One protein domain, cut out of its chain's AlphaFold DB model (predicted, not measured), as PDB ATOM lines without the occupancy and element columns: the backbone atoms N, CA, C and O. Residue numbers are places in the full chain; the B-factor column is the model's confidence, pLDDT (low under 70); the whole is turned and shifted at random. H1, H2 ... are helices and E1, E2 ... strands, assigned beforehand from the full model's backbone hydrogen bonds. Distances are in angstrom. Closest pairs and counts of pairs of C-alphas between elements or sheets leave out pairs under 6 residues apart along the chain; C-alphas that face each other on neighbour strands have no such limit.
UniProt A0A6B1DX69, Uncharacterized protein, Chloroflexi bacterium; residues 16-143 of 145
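Overview. This is residues 16 to 143 of the 145 residues of an uncharacterized protein of Chloroflexi bacterium (UniProt A0A6B1DX69). Look first for a strongly twisted sheet of five strands with helices on both faces, three layers in all: H1 covers the E2 side of one face, short H2 lies beside H1, and H3 covers the E3 and E5 side of the other face. Residues 134 to 143 stick out as a tail, and the long loop of residues 78 to 98 links E3 to E4. The printed part has 128 residues with three named helices and five named strands, in the order E1 H1 E2 H2 E3 E4 H3 E5; the mixed sheet runs E1 E2 E4 E3 E5. The class is mixed, helices and strands, with 54 residues in named elements, under half. The whole is compact, with a radius of gyration of the C-alphas of 15.4 A, and spans 53 by 36 by 33 A.

Arrangement. Begin at edge strand E1, residues 16 to 18, parallel to E2, residues 50 to 55, at 11 degrees; N 18 and O 51 are 2.8 A apart, within hydrogen-bond range. E2 is antiparallel to E4, residues 99 to 104, with N 52 and O 102 at 2.9 A. E4 and E3, residues 73 to 77, form a hairpin, with N 75 and O 101 at 2.8 A. E3 is antiparallel to E5, residues 119 to 123, the other edge strand, with N 76 and O 120 at 2.8 A. H1, residues 32 to 46, lies over E2 at a height over the sheet of 9.4 A and runs along the strands; its closest C-alphas to E2 are those of Ala 39 and Ile 50, 6.8 A. H2, residues 61 to 66, only grazes the sheet and touches H1, the same way at a shallow tilt of 9 degrees, with the C-alphas of Tyr 33 and His 62 closest at 4.5 A. On the opposite face from H1, H3, residues 108 to 115, lies over E3 at a height of 8.5 A, but only just over E3 alone: 6 of its 8 C-alphas fall on E3 and 2 on E5. The closest C-alphas of H3 and E5 are those of Glu 112 and Val 121, 6.1 A. E1, H1, E2 make a strand-helix-strand unit, two parallel neighbour strands with a helix between; E2, H2, E3 and E4, H3, E5 are split units, with another strand between in the sheet; the three crossovers are right-handed. In H1, H2 and H3 every O i to N i+4 pair is within hydrogen-bond range.

Along the chain. Find C-alpha 16 at (-14.775, -57.421, 42.582), where E1 begins its 6.5 A. H1 runs 21.0 A from C-alpha 32 at (-5.762, -45.071, 38.104). E2 measures 16.2 A, H2 7.9 A, E3 12.6 A, E4 16.3 A and H3 10.4 A. E5, 13.0 A, ends at C-alpha 123, (-12.091, -47.501, 59.303).

Size, cuts and confidence. The C-alphas farthest apart are those of Asp 87 and Arg 142, 54.1 A. Without residues 134 to 143 the body spans 38 by 35 by 28 A. The printed part has no cut; the links E1 to H1 and E3 to E4 are long. The model's pLDDT is under 70 at residues 80 to 95, 134 to 137 and 140.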
ATOM      1  N   LEU A  16     -15.695 -57.801  43.651       88.75
ATOM      2  CA  LEU A  16     -14.775 -57.421  42.582       88.75
ATOM      3  C   LEU A  16     -13.394 -57.102  43.159       88.75
ATOM      4  O   LEU A  16     -13.273 -56.342  44.116       88.75
ATOM      5  N   TYR A  17     -12.351 -57.634  42.529       87.00
ATOM      6  CA  TYR A  17     -10.956 -57.370  42.881       87.00
ATOM      7  C   TYR A  17     -10.281 -56.644  41.721       87.00
ATOM      8  O   TYR A  17     -10.373 -57.077  40.570       87.00
ATOM      9  N   ILE A  18      -9.624 -55.524  42.007       87.19
ATOM     10  CA  ILE A  18      -9.071 -54.629  40.991       87.19
ATOM     11  C   ILE A  18      -7.590 -54.385  41.281       87.19
ATOM     12  O   ILE A  18      -7.202 -54.004  42.383       87.19
ATOM     13  N   ASN A  19      -6.762 -54.550  40.255       86.62
ATOM     14  CA  ASN A  19      -5.375 -54.104  40.253       86.62
ATOM     15  C   ASN A  19      -5.186 -53.125  39.080       86.62
ATOM     16  O   ASN A  19      -4.926 -53.566  37.956       86.62
ATOM     17  N   PRO A  20      -5.456 -51.818  39.273       85.06
ATOM     18  CA  PRO A  20      -5.346 -50.840  38.203       85.06
ATOM     19  C   PRO A  20      -3.887 -50.727  37.730       85.06
ATOM     20  O   PRO A  20      -2.967 -50.843  38.539       85.06
ATOM     21  N   PRO A  21      -3.645 -50.463  36.434       83.38
ATOM     22  CA  PRO A  21      -2.291 -50.273  35.933       83.38
ATOM     23  C   PRO A  21      -1.625 -49.077  36.627       83.38
ATOM     24  O   PRO A  21      -2.208 -47.993  36.718       83.38
ATOM     25  N   TYR A  22      -0.388 -49.264  37.088       79.25
ATOM     26  CA  TYR A  22       0.395 -48.206  37.723       79.25
ATOM     27  C   TYR A  22       0.901 -47.230  36.654       79.25
ATOM     28  O   TYR A  22       1.910 -47.461  35.995       79.25
ATOM     29  N   GLY A  23       0.142 -46.158  36.431       79.94
ATOM     30  CA  GLY A  23       0.433 -45.135  35.429       79.94
ATOM     31  C   GLY A  23      -0.691 -44.959  34.411       79.94
ATOM     32  O   GLY A  23      -1.823 -45.409  34.599       79.94
ATOM     33  N   ARG A  24      -0.392 -44.240  33.328       84.44
ATOM     34  CA  ARG A  24      -1.348 -44.015  32.241       84.44
ATOM     35  C   ARG A  24      -1.279 -45.165  31.241       84.44
ATOM     36  O   ARG A  24      -0.268 -45.332  30.563       84.44
ATOM     37  N   ASP A  25      -2.378 -45.894  31.087       83.62
ATOM     38  CA  ASP A  25      -2.565 -46.829  29.976       83.62
ATOM     39  C   ASP A  25      -2.798 -45.996  28.707       83.62
ATOM     40  O   ASP A  25      -3.872 -45.422  28.516       83.62
ATOM     41  N   ARG A  26      -1.768 -45.865  27.863       84.62
ATOM     42  CA  ARG A  26      -1.835 -45.054  26.634       84.62
ATOM     43  C   ARG A  26      -2.794 -45.646  25.604       84.62
ATOM     44  O   ARG A  26      -3.492 -44.882  24.945       84.62
ATOM     45  N   GLY A  27      -2.865 -46.974  25.504       86.69
ATOM     46  CA  GLY A  27      -3.733 -47.658  24.545       86.69
ATOM     47  C   GLY A  27      -5.211 -47.467  24.872       86.69
ATOM     48  O   GLY A  27      -6.023 -47.237  23.980       86.69
ATOM     49  N   ARG A  28      -5.566 -47.499  26.161       83.50
ATOM     50  CA  ARG A  28      -6.952 -47.289  26.620       83.50
ATOM     51  C   ARG A  28      -7.257 -45.854  27.036       83.50
ATOM     52  O   ARG A  28      -8.406 -45.546  27.331       83.50
ATOM     53  N   ARG A  29      -6.238 -44.994  27.080       89.81
ATOM     54  CA  ARG A  29      -6.296 -43.607  27.572       89.81
ATOM     55  C   ARG A  29      -6.877 -43.499  28.990       89.81
ATOM     56  O   ARG A  29      -7.471 -42.482  29.330       89.81
ATOM     57  N   THR A  30      -6.667 -44.522  29.822       90.00
ATOM     58  CA  THR A  30      -7.135 -44.565  31.218       90.00
ATOM     59  C   THR A  30      -5.995 -44.362  32.207       90.00
ATOM     60  O   THR A  30      -4.845 -44.721  31.949       90.00
ATOM     61  N   THR A  31      -6.333 -43.845  33.373       92.88
ATOM     62  CA  THR A  31      -5.468 -43.637  34.536       92.88
ATOM     63  C   THR A  31      -6.040 -44.374  35.743       92.88
ATOM     64  O   THR A  31      -7.203 -44.769  35.725       92.88
ATOM     65  N   ILE A  32      -5.272 -44.508  36.828       93.31
ATOM     66  CA  ILE A  32      -5.762 -45.071  38.104       93.31
ATOM     67  C   ILE A  32      -7.066 -44.392  38.557       93.31
ATOM     68  O   ILE A  32      -7.973 -45.067  39.035       93.31
ATOM     69  N   TYR A  33      -7.197 -43.077  38.338       95.06
ATOM     70  CA  TYR A  33      -8.426 -42.343  38.632       95.06
ATOM     71  C   TYR A  33      -9.643 -42.934  37.924       95.06
ATOM     72  O   TYR A  33     -10.660 -43.147  38.568       95.06
ATOM     73  N   ASP A  34      -9.548 -43.243  36.633       95.25
ATOM     74  CA  ASP A  34     -10.695 -43.737  35.863       95.25
ATOM     75  C   ASP A  34     -11.173 -45.102  36.378       95.25
ATOM     76  O   ASP A  34     -12.371 -45.387  36.405       95.25
ATOM     77  N   TRP A  35     -10.235 -45.933  36.844       94.88
ATOM     78  CA  TRP A  35     -10.539 -47.224  37.456       94.88
ATOM     79  C   TRP A  35     -11.204 -47.067  38.825       94.88
ATOM     80  O   TRP A  35     -12.249 -47.673  39.060       94.88
ATOM     81  N   LEU A  36     -10.638 -46.239  39.706       96.06
ATOM     82  CA  LEU A  36     -11.177 -46.016  41.052       96.06
ATOM     83  C   LEU A  36     -12.512 -45.272  41.026       96.06
ATOM     84  O   LEU A  36     -13.423 -45.623  41.767       96.06
ATOM     85  N   HIS A  37     -12.662 -44.294  40.137       96.44
ATOM     86  CA  HIS A  37     -13.921 -43.587  39.946       96.44
ATOM     87  C   HIS A  37     -15.020 -44.553  39.499       96.44
ATOM     88  O   HIS A  37     -16.129 -44.525  40.029       96.44
ATOM     89  N   LYS A  38     -14.710 -45.464  38.565       94.62
ATOM     90  CA  LYS A  38     -15.658 -46.505  38.154       94.62
ATOM     91  C   LYS A  38     -15.981 -47.470  39.295       94.62
ATOM     92  O   LYS A  38     -17.143 -47.846  39.425       94.62
ATOM     93  N   ALA A  39     -14.995 -47.865  40.099       94.81
ATOM     94  CA  ALA A  39     -15.204 -48.712  41.271       94.81
ATOM     95  C   ALA A  39     -16.156 -48.046  42.276       94.81
ATOM     96  O   ALA A  39     -17.226 -48.587  42.542       94.81
ATOM     97  N   ALA A  40     -15.828 -46.838  42.738       96.00
ATOM     98  CA  ALA A  40     -16.658 -46.078  43.673       96.00
ATOM     99  C   ALA A  40     -18.083 -45.871  43.132       96.00
ATOM    100  O   ALA A  40     -19.056 -46.139  43.835       96.00
ATOM    101  N   LYS A  41     -18.214 -45.496  41.852       95.50
ATOM    102  CA  LYS A  41     -19.514 -45.349  41.184       95.50
ATOM    103  C   LYS A  41     -20.306 -46.664  41.149       95.50
ATOM    104  O   LYS A  41     -21.484 -46.671  41.473       95.50
ATOM    105  N   THR A  42     -19.657 -47.777  40.807       93.00
ATOM    106  CA  THR A  42     -20.302 -49.104  40.736       93.00
ATOM    107  C   THR A  42     -20.772 -49.571  42.114       93.00
ATOM    108  O   THR A  42     -21.862 -50.127  42.242       93.00
ATOM    109  N   HIS A  43     -19.971 -49.334  43.156       93.81
ATOM    110  CA  HIS A  43     -20.392 -49.590  44.531       93.81
ATOM    111  C   HIS A  43     -21.606 -48.731  44.904       93.81
ATOM    112  O   HIS A  43     -22.593 -49.267  45.397       93.81
ATOM    113  N   HIS A  44     -21.566 -47.428  44.619       93.00
ATOM    114  CA  HIS A  44     -22.664 -46.512  44.922       93.00
ATOM    115  C   HIS A  44     -23.972 -46.900  44.211       93.00
ATOM    116  O   HIS A  44     -25.030 -46.923  44.831       93.00
ATOM    117  N   GLU A  45     -23.912 -47.230  42.920       92.12
ATOM    118  CA  GLU A  45     -25.103 -47.518  42.108       92.12
ATOM    119  C   GLU A  45     -25.686 -48.912  42.356       92.12
ATOM    120  O   GLU A  45     -26.884 -49.117  42.175       92.12
ATOM    121  N   CYS A  46     -24.858 -49.891  42.731       90.88
ATOM    122  CA  CYS A  46     -25.284 -51.293  42.757       90.88
ATOM    123  C   CYS A  46     -24.968 -52.033  44.064       90.88
ATOM    124  O   CYS A  46     -25.275 -53.219  44.184       90.88
ATOM    125  N   GLY A  47     -24.320 -51.384  45.030       90.75
ATOM    126  CA  GLY A  47     -23.926 -51.991  46.302       90.75
ATOM    127  C   GLY A  47     -22.878 -53.101  46.181       90.75
ATOM    128  O   GLY A  47     -22.786 -53.925  47.090       90.75
ATOM    129  N   ALA A  48     -22.127 -53.152  45.075       91.81
ATOM    130  CA  ALA A  48     -21.095 -54.160  44.834       91.81
ATOM    131  C   ALA A  48     -19.960 -54.059  45.862       91.81
ATOM    132  O   ALA A  48     -19.555 -52.964  46.235       91.81
ATOM    133  N   GLU A  49     -19.402 -55.190  46.277       94.50
ATOM    134  CA  GLU A  49     -18.270 -55.240  47.206       94.50
ATOM    135  C   GLU A  49     -16.969 -55.168  46.400       94.50
ATOM    136  O   GLU A  49     -16.705 -56.060  45.597       94.50
ATOM    137  N   ILE A  50     -16.159 -54.122  46.559       96.06
ATOM    138  CA  ILE A  50     -15.018 -53.869  45.667       96.06
ATOM    139  C   ILE A  50     -13.741 -53.658  46.466       96.06
ATOM    140  O   ILE A  50     -13.706 -52.848  47.389       96.06
ATOM    141  N   LEU A  51     -12.680 -54.357  46.069       95.38
ATOM    142  CA  LEU A  51     -11.331 -54.225  46.603       95.38
ATOM    143  C   LEU A  51     -10.386 -53.755  45.497       95.38
ATOM    144  O   LEU A  51     -10.394 -54.324  44.403       95.38
ATOM    145  N   ALA A  52      -9.554 -52.752  45.768       93.94
ATOM    146  CA  ALA A  52      -8.540 -52.286  44.826       93.94
ATOM    147  C   ALA A  52      -7.160 -52.162  45.475       93.94
ATOM    148  O   ALA A  52      -7.028 -51.525  46.518       93.94
ATOM    149  N   LEU A  53      -6.126 -52.702  44.820       91.19
ATOM    150  CA  LEU A  53      -4.740 -52.444  45.210       91.19
ATOM    151  C   LEU A  53      -4.276 -51.111  44.617       91.19
ATOM    152  O   LEU A  53      -4.178 -50.972  43.399       91.19
ATOM    153  N   VAL A  54      -3.978 -50.130  45.462       92.56
ATOM    154  CA  VAL A  54      -3.721 -48.752  45.025       92.56
ATOM    155  C   VAL A  54      -2.392 -48.259  45.590       92.56
ATOM    156  O   VAL A  54      -2.145 -48.434  46.782       92.56
ATOM    157  N   PRO A  55      -1.530 -47.613  44.785       92.06
ATOM    158  CA  PRO A  55      -0.349 -46.937  45.303       92.06
ATOM    159  C   PRO A  55      -0.693 -45.907  46.383       92.06
ATOM    160  O   PRO A  55      -1.643 -45.134  46.229       92.06
ATOM    161  N   VAL A  56       0.103 -45.851  47.449       93.50
ATOM    162  CA  VAL A  56      -0.044 -44.854  48.517       93.50
ATOM    163  C   VAL A  56       0.501 -43.516  48.024       93.50
ATOM    164  O   VAL A  56       1.682 -43.209  48.148       93.50
ATOM    165  N   ALA A  57      -0.386 -42.727  47.424       92.44
ATOM    166  CA  ALA A  57      -0.123 -41.385  46.916       92.44
ATOM    167  C   ALA A  57      -1.325 -40.492  47.262       92.44
ATOM    168  O   ALA A  57      -2.094 -40.066  46.396       92.44
ATOM    169  N   THR A  58      -1.527 -40.280  48.563       94.19
ATOM    170  CA  THR A  58      -2.755 -39.723  49.161       94.19
ATOM    171  C   THR A  58      -3.114 -38.319  48.665       94.19
ATOM    172  O   THR A  58      -4.276 -37.922  48.690       94.19
ATOM    173  N   ASN A  59      -2.146 -37.567  48.140       91.62
ATOM    174  CA  ASN A  59      -2.352 -36.237  47.565       91.62
ATOM    175  C   ASN A  59      -2.910 -36.245  46.126       91.62
ATOM    176  O   ASN A  59      -3.260 -35.183  45.596       91.62
ATOM    177  N   THR A  60      -2.993 -37.404  45.477       93.38
ATOM    178  CA  THR A  60      -3.477 -37.529  44.097       93.38
ATOM    179  C   THR A  60      -5.001 -37.431  43.997       93.38
ATOM    180  O   THR A  60      -5.743 -37.656  44.953       93.38
ATOM    181  N   ARG A  61      -5.497 -37.138  42.788       93.25
ATOM    182  CA  ARG A  61      -6.937 -37.006  42.514       93.25
ATOM    183  C   ARG A  61      -7.740 -38.268  42.843       93.25
ATOM    184  O   ARG A  61      -8.860 -38.163  43.317       93.25
ATOM    185  N   HIS A  62      -7.192 -39.458  42.595       94.88
ATOM    186  CA  HIS A  62      -7.920 -40.706  42.837       94.88
ATOM    187  C   HIS A  62      -8.098 -41.003  44.329       94.88
ATOM    188  O   HIS A  62      -9.149 -41.497  44.717       94.88
ATOM    189  N   TRP A  63      -7.142 -40.619  45.176       96.50
ATOM    190  CA  TRP A  63      -7.325 -40.672  46.627       96.50
ATOM    191  C   TRP A  63      -8.362 -39.655  47.102       96.50
ATOM    192  O   TRP A  63      -9.336 -40.028  47.751       96.50
ATOM    193  N   LYS A  64      -8.203 -38.390  46.698       94.94
ATOM    194  CA  LYS A  64      -9.089 -37.287  47.098       94.94
ATOM    195  C   LYS A  64     -10.547 -37.476  46.678       94.94
ATOM    196  O   LYS A  64     -11.435 -37.113  47.432       94.94
ATOM    197  N   CYS A  65     -10.794 -38.005  45.478       93.88
ATOM    198  CA  CYS A  65     -12.144 -38.083  44.910       93.88
ATOM    199  C   CYS A  65     -12.789 -39.468  45.005       93.88
ATOM    200  O   CYS A  65     -13.998 -39.574  44.823       93.88
ATOM    201  N   CYS A  66     -12.005 -40.538  45.172       96.56
ATOM    202  CA  CYS A  66     -12.526 -41.906  45.080       96.56
ATOM    203  C   CYS A  66     -12.253 -42.750  46.325       96.56
ATOM    204  O   CYS A  66     -12.866 -43.806  46.460       96.56
ATOM    205  N   VAL A  67     -11.372 -42.305  47.226       97.12
ATOM    206  CA  VAL A  67     -11.049 -43.022  48.467       97.12
ATOM    207  C   VAL A  67     -11.558 -42.241  49.671       97.12
ATOM    208  O   VAL A  67     -12.465 -42.691  50.369       97.12
ATOM    209  N   PHE A  68     -11.016 -41.048  49.902       96.69
ATOM    210  CA  PHE A  68     -11.409 -40.225  51.035       96.69
ATOM    211  C   PHE A  68     -12.848 -39.735  50.872       96.69
ATOM    212  O   PHE A  68     -13.217 -39.197  49.833       96.69
ATOM    213  N   GLY A  69     -13.665 -39.964  51.900       95.44
ATOM    214  CA  GLY A  69     -15.069 -39.557  51.920       95.44
ATOM    215  C   GLY A  69     -16.025 -40.436  51.113       95.44
ATOM    216  O   GLY A  69     -17.204 -40.102  51.009       95.44
ATOM    217  N   VAL A  70     -15.549 -41.560  50.566       96.62
ATOM    218  CA  VAL A  70     -16.364 -42.478  49.748       96.62
ATOM    219  C   VAL A  70     -16.052 -43.962  49.954       96.62
ATOM    220  O   VAL A  70     -16.941 -44.785  49.757       96.62
ATOM    221  N   ALA A  71     -14.824 -44.339  50.323       98.12
ATOM    222  CA  ALA A  71     -14.486 -45.723  50.655       98.12
ATOM    223  C   ALA A  71     -14.866 -46.070  52.104       98.12
ATOM    224  O   ALA A  71     -14.976 -45.197  52.963       98.12
ATOM    225  N   THR A  72     -15.035 -47.364  52.368       98.56
ATOM    226  CA  THR A  72     -15.345 -47.908  53.696       98.56
ATOM    227  C   THR A  72     -14.087 -48.010  54.550       98.56
ATOM    228  O   THR A  72     -14.082 -47.605  55.709       98.56
ATOM    229  N   ALA A  73     -13.016 -48.570  53.984       98.62
ATOM    230  CA  ALA A  73     -11.788 -48.845  54.719       98.62
ATOM    231  C   ALA A  73     -10.552 -48.840  53.825       98.62
ATOM    232  O   ALA A  73     -10.626 -48.993  52.599       98.62
ATOM    233  N   ILE A  74      -9.408 -48.684  54.483       98.56
ATOM    234  CA  ILE A  74      -8.080 -48.680  53.879       98.56
ATOM    235  C   ILE A  74      -7.204 -49.622  54.693       98.56
ATOM    236  O   ILE A  74      -7.149 -49.490  55.908       98.56
ATOM    237  N   ALA A  75      -6.502 -50.545  54.045       97.56
ATOM    238  CA  ALA A  75      -5.425 -51.299  54.674       97.56
ATOM    239  C   ALA A  75      -4.089 -50.861  54.077       97.56
ATOM    240  O   ALA A  75      -3.805 -51.165  52.916       97.56
ATOM    241  N   PHE A  76      -3.278 -50.146  54.851       96.00
ATOM    242  CA  PHE A  76      -1.908 -49.802  54.475       96.00
ATOM    243  C   PHE A  76      -1.017 -51.022  54.690       96.00
ATOM    244  O   PHE A  76      -0.788 -51.443  55.823       96.00
ATOM    245  N   LEU A  77      -0.553 -51.615  53.591       91.94
ATOM    246  CA  LEU A  77       0.141 -52.899  53.611       91.94
ATOM    247  C   LEU A  77       1.598 -52.714  54.052       91.94
ATOM    248  O   LEU A  77       2.273 -51.801  53.574       91.94
ATOM    249  N   TYR A  78       2.091 -53.598  54.922       87.75
ATOM    250  CA  TYR A  78       3.494 -53.595  55.370       87.75
ATOM    251  C   TYR A  78       4.443 -54.019  54.247       87.75
ATOM    252  O   TYR A  78       5.532 -53.469  54.111       87.75
ATOM    253  N   ASP A  79       4.023 -54.987  53.429       81.19
ATOM    254  CA  ASP A  79       4.741 -55.415  52.230       81.19
ATOM    255  C   ASP A  79       3.897 -55.105  50.989       81.19
ATOM    256  O   ASP A  79       2.706 -55.416  50.909       81.19
ATOM    257  N   THR A  80       4.527 -54.491  49.995       66.88
ATOM    258  CA  THR A  80       3.896 -54.071  48.739       66.88
ATOM    259  C   THR A  80       3.723 -55.229  47.760       66.88
ATOM    260  O   THR A  80       3.018 -55.112  46.752       66.88
ATOM    261  N   ARG A  81       4.354 -56.376  48.045       64.56
ATOM    262  CA  ARG A  81       4.425 -57.555  47.174       64.56
ATOM    263  C   ARG A  81       3.218 -58.480  47.320       64.56
ATOM    264  O   ARG A  81       3.380 -59.701  47.387       64.56
ATOM    265  N   LEU A  82       2.001 -57.936  47.290       65.25
ATOM    266  CA  LEU A  82       0.828 -58.783  47.068       65.25
ATOM    267  C   LEU A  82       0.961 -59.454  45.696       65.25
ATOM    268  O   LEU A  82       0.949 -58.801  44.650       65.25
ATOM    269  N   LYS A  83       1.129 -60.777  45.709       61.97
ATOM    270  CA  LYS A  83       1.212 -61.588  44.496       61.97
ATOM    271  C   LYS A  83      -0.194 -61.729  43.931       61.97
ATOM    272  O   LYS A  83      -1.008 -62.474  44.469       61.97
ATOM    273  N   PHE A  84      -0.481 -61.022  42.843       61.91
ATOM    274  CA  PHE A  84      -1.676 -61.318  42.066       61.91
ATOM    275  C   PHE A  84      -1.462 -62.618  41.309       61.91
ATOM    276  O   PHE A  84      -0.452 -62.799  40.626       61.91
ATOM    277  N   MET A  85      -2.430 -63.514  41.432       60.69
ATOM    278  CA  MET A  85      -2.494 -64.703  40.602       60.69
ATOM    279  C   MET A  85      -3.198 -64.314  39.302       60.69
ATOM    280  O   MET A  85      -4.359 -63.913  39.325       60.69
ATOM    281  N   VAL A  86      -2.490 -64.401  38.181       62.34
ATOM    282  CA  VAL A  86      -3.058 -64.272  36.835       62.34
ATOM    283  C   VAL A  86      -3.216 -65.691  36.306       62.34
ATOM    284  O   VAL A  86      -2.227 -66.411  36.193       62.34
ATOM    285  N   ASP A  87      -4.458 -66.126  36.088       65.00
ATOM    286  CA  ASP A  87      -4.792 -67.496  35.664       65.00
ATOM    287  C   ASP A  87      -4.153 -68.587  36.546       65.00
ATOM    288  O   ASP A  87      -3.625 -69.591  36.071       65.00
ATOM    289  N   GLY A  88      -4.145 -68.364  37.866       63.81
ATOM    290  CA  GLY A  88      -3.562 -69.304  38.828       63.81
ATOM    291  C   GLY A  88      -2.029 -69.320  38.868       63.81
ATOM    292  O   GLY A  88      -1.458 -70.177  39.539       63.81
ATOM    293  N   LYS A  89      -1.345 -68.377  38.206       60.12
ATOM    294  CA  LYS A  89       0.120 -68.236  38.239       60.12
ATOM    295  C   LYS A  89       0.540 -66.883  38.827       60.12
ATOM    296  O   LYS A  89      -0.151 -65.895  38.592       60.12
ATOM    297  N   PRO A  90       1.672 -66.789  39.549       61.88
ATOM    298  CA  PRO A  90       2.171 -65.507  40.043       61.88
ATOM    299  C   PRO A  90       2.430 -64.539  38.882       61.88
ATOM    300  O   PRO A  90       3.299 -64.772  38.040       61.88
ATOM    301  N   GLY A  91       1.673 -63.446  38.832       59.66
ATOM    302  CA  GLY A  91       1.831 -62.389  37.842       59.66
ATOM    303  C   GLY A  91       3.033 -61.502  38.163       59.66
ATOM    304  O   GLY A  91       2.862 -60.420  38.709       59.66
ATOM    305  N   GLY A  92       4.245 -61.952  37.826       62.12
ATOM    306  CA  GLY A  92       5.462 -61.128  37.834       62.12
ATOM    307  C   GLY A  92       5.900 -60.555  39.197       62.12
ATOM    308  O   GLY A  92       5.483 -61.007  40.263       62.12
ATOM    309  N   LYS A  93       6.818 -59.572  39.153       59.28
ATOM    310  CA  LYS A  93       7.293 -58.835  40.340       59.28
ATOM    311  C   LYS A  93       6.150 -57.968  40.891       59.28
ATOM    312  O   LYS A  93       5.451 -57.323  40.116       59.28
ATOM    313  N   GLY A  94       5.974 -57.967  42.216       62.75
ATOM    314  CA  GLY A  94       4.962 -57.158  42.908       62.75
ATOM    315  C   GLY A  94       5.145 -55.650  42.697       62.75
ATOM    316  O   GLY A  94       6.132 -55.215  42.099       62.75
ATOM    317  N   ALA A  95       4.197 -54.846  43.187       67.56
ATOM    318  CA  ALA A  95       4.245 -53.398  43.018       67.56
ATOM    319  C   ALA A  95       5.568 -52.824  43.578       67.56
ATOM    320  O   ALA A  95       5.910 -53.103  44.731       67.56
ATOM    321  N   PRO A  96       6.311 -52.010  42.803       70.12
ATOM    322  CA  PRO A  96       7.618 -51.486  43.214       70.12
ATOM    323  C   PRO A  96       7.519 -50.350  44.250       70.12
ATOM    324  O   PRO A  96       8.508 -49.681  44.525       70.12
ATOM    325  N   MET A  97       6.324 -50.079  44.776       82.31
ATOM    326  CA  MET A  97       6.008 -48.914  45.598       82.31
ATOM    327  C   MET A  97       4.994 -49.271  46.682       82.31
ATOM    328  O   MET A  97       4.265 -50.249  46.531       82.31
ATOM    329  N   ALA A  98       4.919 -48.452  47.738       89.56
ATOM    330  CA  ALA A  98       3.934 -48.593  48.811       89.56
ATOM    331  C   ALA A  98       2.508 -48.703  48.253       89.56
ATOM    332  O   ALA A  98       2.095 -47.877  47.433       89.56
ATOM    333  N   CYS A  99       1.748 -49.698  48.713       91.31
ATOM    334  CA  CYS A  99       0.362 -49.908  48.306       91.31
ATOM    335  C   CYS A  99      -0.568 -50.043  49.511       91.31
ATOM    336  O   CYS A  99      -0.176 -50.501  50.582       91.31
ATOM    337  N   ALA A 100      -1.824 -49.674  49.295       95.25
ATOM    338  CA  ALA A 100      -2.922 -49.933  50.202       95.25
ATOM    339  C   ALA A 100      -3.996 -50.759  49.494       95.25
ATOM    340  O   ALA A 100      -4.221 -50.601  48.289       95.25
ATOM    341  N   MET A 101      -4.677 -51.619  50.246       95.38
ATOM    342  CA  MET A 101      -5.943 -52.183  49.800       95.38
ATOM    343  C   MET A 101      -7.063 -51.209  50.156       95.38
ATOM    344  O   MET A 101      -7.253 -50.889  51.328       95.38
ATOM    345  N   ILE A 102      -7.801 -50.745  49.155       97.88
ATOM    346  CA  ILE A 102      -8.974 -49.890  49.346       97.88
ATOM    347  C   ILE A 102     -10.228 -50.736  49.211       97.88
ATOM    348  O   ILE A 102     -10.320 -51.550  48.289       97.88
ATOM    349  N   TYR A 103     -11.192 -50.524  50.101       98.25
ATOM    350  CA  TYR A 103     -12.433 -51.279  50.123       98.25
ATOM    351  C   TYR A 103     -13.667 -50.376  50.086       98.25
ATOM    352  O   TYR A 103     -13.814 -49.466  50.902       98.25
ATOM    353  N   TRP A 104     -14.568 -50.676  49.150       98.12
ATOM    354  CA  TRP A 104     -15.923 -50.131  49.072       98.12
ATOM    355  C   TRP A 104     -16.904 -51.284  49.281       98.12
ATOM    356  O   TRP A 104     -16.990 -52.196  48.457       98.12
ATOM    357  N   GLY A 105     -17.613 -51.280  50.402       96.31
ATOM    358  CA  GLY A 105     -18.505 -52.377  50.764       96.31
ATOM    359  C   GLY A 105     -19.005 -52.292  52.198       96.31
ATOM    360  O   GLY A 105     -18.638 -51.392  52.953       96.31
ATOM    361  N   ARG A 106     -19.875 -53.228  52.576       96.00
ATOM    362  CA  ARG A 106     -20.563 -53.216  53.881       96.00
ATOM    363  C   ARG A 106     -19.952 -54.143  54.933       96.00
ATOM    364  O   ARG A 106     -20.353 -54.091  56.087       96.00
ATOM    365  N   ARG A 107     -18.999 -54.993  54.556       96.12
ATOM    366  CA  ARG A 107     -18.388 -56.046  55.388       96.12
ATOM    367  C   ARG A 107     -17.042 -55.595  55.965       96.12
ATOM    368  O   ARG A 107     -16.021 -56.250  55.737       96.12
ATOM    369  N   TYR A 108     -17.040 -54.470  56.680       97.81
ATOM    370  CA  TYR A 108     -15.832 -53.886  57.278       97.81
ATOM    371  C   TYR A 108     -15.075 -54.895  58.150       97.81
ATOM    372  O   TYR A 108     -13.882 -55.099  57.967       97.81
ATOM    373  N   GLU A 109     -15.780 -55.593  59.030       98.12
ATOM    374  CA  GLU A 109     -15.204 -56.482  60.043       98.12
ATOM    375  C   GLU A 109     -14.473 -57.656  59.377       98.12
ATOM    376  O   GLU A 109     -13.404 -58.088  59.808       98.12
ATOM    377  N   ARG A 110     -15.012 -58.139  58.248       96.81
ATOM    378  CA  ARG A 110     -14.350 -59.158  57.425       96.81
ATOM    379  C   ARG A 110     -13.113 -58.601  56.730       96.81
ATOM    380  O   ARG A 110     -12.110 -59.306  56.647       96.81
ATOM    381  N   PHE A 111     -13.190 -57.381  56.200       96.94
ATOM    382  CA  PHE A 111     -12.037 -56.715  55.600       96.94
ATOM    383  C   PHE A 111     -10.915 -56.547  56.630       96.94
ATOM    384  O   PHE A 111      -9.789 -56.961  56.371       96.94
ATOM    385  N   GLU A 112     -11.239 -56.036  57.815       98.12
ATOM    386  CA  GLU A 112     -10.306 -55.867  58.925       98.12
ATOM    387  C   GLU A 112      -9.679 -57.195  59.348       98.12
ATOM    388  O   GLU A 112      -8.457 -57.316  59.329       98.12
ATOM    389  N   THR A 113     -10.496 -58.218  59.613       97.88
ATOM    390  CA  THR A 113     -10.015 -59.558  59.995       97.88
ATOM    391  C   THR A 113      -9.002 -60.111  58.988       97.88
ATOM    392  O   THR A 113      -8.000 -60.707  59.373       97.88
ATOM    393  N   VAL A 114      -9.248 -59.920  57.687       94.88
ATOM    394  CA  VAL A 114      -8.356 -60.416  56.630       94.88
ATOM    395  C   VAL A 114      -7.087 -59.573  56.524       94.88
ATOM    396  O   VAL A 114      -5.996 -60.131  56.414       94.88
ATOM    397  N   PHE A 115      -7.209 -58.245  56.516       95.00
ATOM    398  CA  PHE A 115      -6.095 -57.357  56.186       95.00
ATOM    399  C   PHE A 115      -5.252 -56.915  57.384       95.00
ATOM    400  O   PHE A 115      -4.114 -56.503  57.165       95.00
ATOM    401  N   ALA A 116      -5.724 -57.084  58.621       95.56
ATOM    402  CA  ALA A 116      -4.949 -56.788  59.829       95.56
ATOM    403  C   ALA A 116      -3.649 -57.609  59.921       95.56
ATOM    404  O   ALA A 116      -2.651 -57.134  60.452       95.56
ATOM    405  N   ALA A 117      -3.624 -58.815  59.341       92.56
ATOM    406  CA  ALA A 117      -2.415 -59.636  59.257       92.56
ATOM    407  C   ALA A 117      -1.370 -59.102  58.255       92.56
ATOM    408  O   ALA A 117      -0.207 -59.496  58.308       92.56
ATOM    409  N   PHE A 118      -1.772 -58.226  57.326       90.88
ATOM    410  CA  PHE A 118      -0.920 -57.702  56.251       90.88
ATOM    411  C   PHE A 118      -0.622 -56.208  56.398       90.88
ATOM    412  O   PHE A 118       0.295 -55.702  55.745       90.88
ATOM    413  N   GLY A 119      -1.372 -55.499  57.243       93.81
ATOM    414  CA  GLY A 119      -0.997 -54.171  57.681       93.81
ATOM    415  C   GLY A 119      -2.039 -53.398  58.469       93.81
ATOM    416  O   GLY A 119      -2.981 -53.963  59.014       93.81
ATOM    417  N   ALA A 120      -1.826 -52.086  58.567       96.88
ATOM    418  CA  ALA A 120      -2.664 -51.213  59.379       96.88
ATOM    419  C   ALA A 120      -3.997 -50.954  58.670       96.88
ATOM    420  O   ALA A 120      -4.026 -50.359  57.589       96.88
ATOM    421  N   VAL A 121      -5.093 -51.402  59.282       98.31
ATOM    422  CA  VAL A 121      -6.455 -51.179  58.792       98.31
ATOM    423  C   VAL A 121      -7.023 -49.914  59.430       98.31
ATOM    424  O   VAL A 121      -6.916 -49.708  60.635       98.31
ATOM    425  N   CYS A 122      -7.629 -49.061  58.612       98.38
ATOM    426  CA  CYS A 122      -8.298 -47.842  59.035       98.38
ATOM    427  C   CYS A 122      -9.764 -47.880  58.595       98.38
ATOM    428  O   CYS A 122     -10.049 -47.916  57.392       98.38
ATOM    429  N   ASP A 123     -10.685 -47.813  59.560       98.50
ATOM    430  CA  ASP A 123     -12.091 -47.501  59.303       98.50
ATOM    431  C   ASP A 123     -12.242 -46.011  58.991       98.50
ATOM    432  O   ASP A 123     -11.973 -45.139  59.824       98.50
ATOM    433  N   ILE A 124     -12.696 -45.714  57.778       98.19
ATOM    434  CA  ILE A 124     -12.907 -44.343  57.315       98.19
ATOM    435  C   ILE A 124     -14.376 -44.050  57.002       98.19
ATOM    436  O   ILE A 124     -14.675 -42.998  56.436       98.19
ATOM    437  N   ARG A 125     -15.314 -44.913  57.418       98.06
ATOM    438  CA  ARG A 125     -16.760 -44.689  57.224       98.06
ATOM    439  C   ARG A 125     -17.224 -43.350  57.793       98.06
ATOM    440  O   ARG A 125     -18.064 -42.681  57.202       98.06
ATOM    441  N   HIS A 126     -16.628 -42.918  58.904       97.50
ATOM    442  CA  HIS A 126     -16.921 -41.634  59.543       97.50
ATOM    443  C   HIS A 126     -16.566 -40.407  58.680       97.50
ATOM    444  O   HIS A 126     -16.949 -39.291  59.042       97.50
ATOM    445  N   LEU A 127     -15.825 -40.587  57.582       96.75
ATOM    446  CA  LEU A 127     -15.488 -39.542  56.618       96.75
ATOM    447  C   LEU A 127     -16.493 -39.452  55.462       96.75
ATOM    448  O   LEU A 127     -16.440 -38.479  54.712       96.75
ATOM    449  N   ILE A 128     -17.386 -40.434  55.290       95.88
ATOM    450  CA  ILE A 128     -18.288 -40.500  54.133       95.88
ATOM    451  C   ILE A 128     -19.144 -39.233  54.033       95.88
ATOM    452  O   ILE A 128     -19.789 -38.827  54.999       95.88
ATOM    453  N   GLY A 129     -19.121 -38.600  52.857       92.50
ATOM    454  CA  GLY A 129     -19.860 -37.366  52.575       92.50
ATOM    455  C   GLY A 129     -19.306 -36.101  53.243       92.50
ATOM    456  O   GLY A 129     -19.858 -35.022  53.031       92.50
ATOM    457  N   LYS A 130     -18.223 -36.195  54.027       91.62
ATOM    458  CA  LYS A 130     -17.603 -35.022  54.652       91.62
ATOM    459  C   LYS A 130     -16.656 -34.312  53.678       91.62
ATOM    460  O   LYS A 130     -15.959 -34.980  52.912       91.62
ATOM    461  N   PRO A 131     -16.570 -32.972  53.730       85.81
ATOM    462  CA  PRO A 131     -15.483 -32.256  53.077       85.81
ATOM    463  C   PRO A 131     -14.151 -32.630  53.747       85.81
ATOM    464  O   PRO A 131     -14.057 -32.660  54.975       85.81
ATOM    465  N   ILE A 132     -13.127 -32.950  52.949       88.00
ATOM    466  CA  ILE A 132     -11.813 -33.392  53.440       88.00
ATOM    467  C   ILE A 132     -10.718 -32.550  52.799       88.00
ATOM    468  O   ILE A 132     -10.519 -32.591  51.584       88.00
ATOM    469  N   GLY A 133      -9.961 -31.865  53.655       79.44
ATOM    470  CA  GLY A 133      -8.870 -30.984  53.259       79.44
ATOM    471  C   GLY A 133      -9.357 -29.658  52.675       79.44
ATOM    472  O   GLY A 133     -10.362 -29.584  51.974       79.44
ATOM    473  N   GLU A 134      -8.594 -28.606  52.940       68.88
ATOM    474  CA  GLU A 134      -8.696 -27.321  52.255       68.88
ATOM    475  C   GLU A 134      -7.411 -27.107  51.449       68.88
ATOM    476  O   GLU A 134      -6.368 -27.685  51.757       68.88
ATOM    477  N   SER A 135      -7.442 -26.255  50.425       61.97
ATOM    478  CA  SER A 135      -6.239 -25.849  49.675       61.97
ATOM    479  C   SER A 135      -5.251 -24.997  50.492       61.97
ATOM    480  O   SER A 135      -4.251 -24.531  49.951       61.97
ATOM    481  N   ASN A 136      -5.503 -24.811  51.788       63.22
ATOM    482  CA  ASN A 136      -4.676 -24.024  52.686       63.22
ATOM    483  C   ASN A 136      -3.477 -24.843  53.187       63.22
ATOM    484  O   ASN A 136      -3.620 -25.971  53.660       63.22
ATOM    485  N   GLN A 137      -2.275 -24.266  53.104       66.69
ATOM    486  CA  GLN A 137      -1.095 -24.842  53.745       66.69
ATOM    487  C   GLN A 137      -1.210 -24.685  55.262       66.69
ATOM    488  O   GLN A 137      -1.331 -23.575  55.780       66.69
ATOM    489  N   LEU A 138      -1.147 -25.803  55.983       72.69
ATOM    490  CA  LEU A 138      -1.131 -25.793  57.438       72.69
ATOM    491  C   LEU A 138       0.262 -25.377  57.940       72.69
ATOM    492  O   LEU A 138       1.257 -26.044  57.659       72.69
ATOM    493  N   ALA A 139       0.334 -24.305  58.728       76.06
ATOM    494  CA  ALA A 139       1.531 -23.945  59.483       76.06
ATOM    495  C   ALA A 139       1.461 -24.585  60.877       76.06
ATOM    496  O   ALA A 139       0.819 -24.045  61.778       76.06
ATOM    497  N   LEU A 140       2.110 -25.742  61.050       69.94
ATOM    498  CA  LEU A 140       2.009 -26.574  62.260       69.94
ATOM    499  C   LEU A 140       2.344 -25.833  63.564       69.94
ATOM    500  O   LEU A 140       1.715 -26.089  64.579       69.94
ATOM    501  N   TRP A 141       3.259 -24.859  63.545       74.19
ATOM    502  CA  TRP A 141       3.620 -24.081  64.741       74.19
ATOM    503  C   TRP A 141       2.465 -23.244  65.317       74.19
ATOM    504  O   TRP A 141       2.547 -22.786  66.455       74.19
ATOM    505  N   ARG A 142       1.390 -23.038  64.546       71.62
ATOM    506  CA  ARG A 142       0.196 -22.301  64.980       71.62
ATOM    507  C   ARG A 142      -0.829 -23.169  65.703       71.62
ATOM    508  O   ARG A 142      -1.731 -22.623  66.328       71.62
ATOM    509  N   TYR A 143      -0.698 -24.491  65.633       73.44
ATOM    510  CA  TYR A 143      -1.661 -25.428  66.195       73.44
ATOM    511  C   TYR A 143      -0.945 -26.321  67.211       73.44
ATOM    512  O   TYR A 143      -0.112 -27.144  66.843       73.44
TER     513      TYR A 143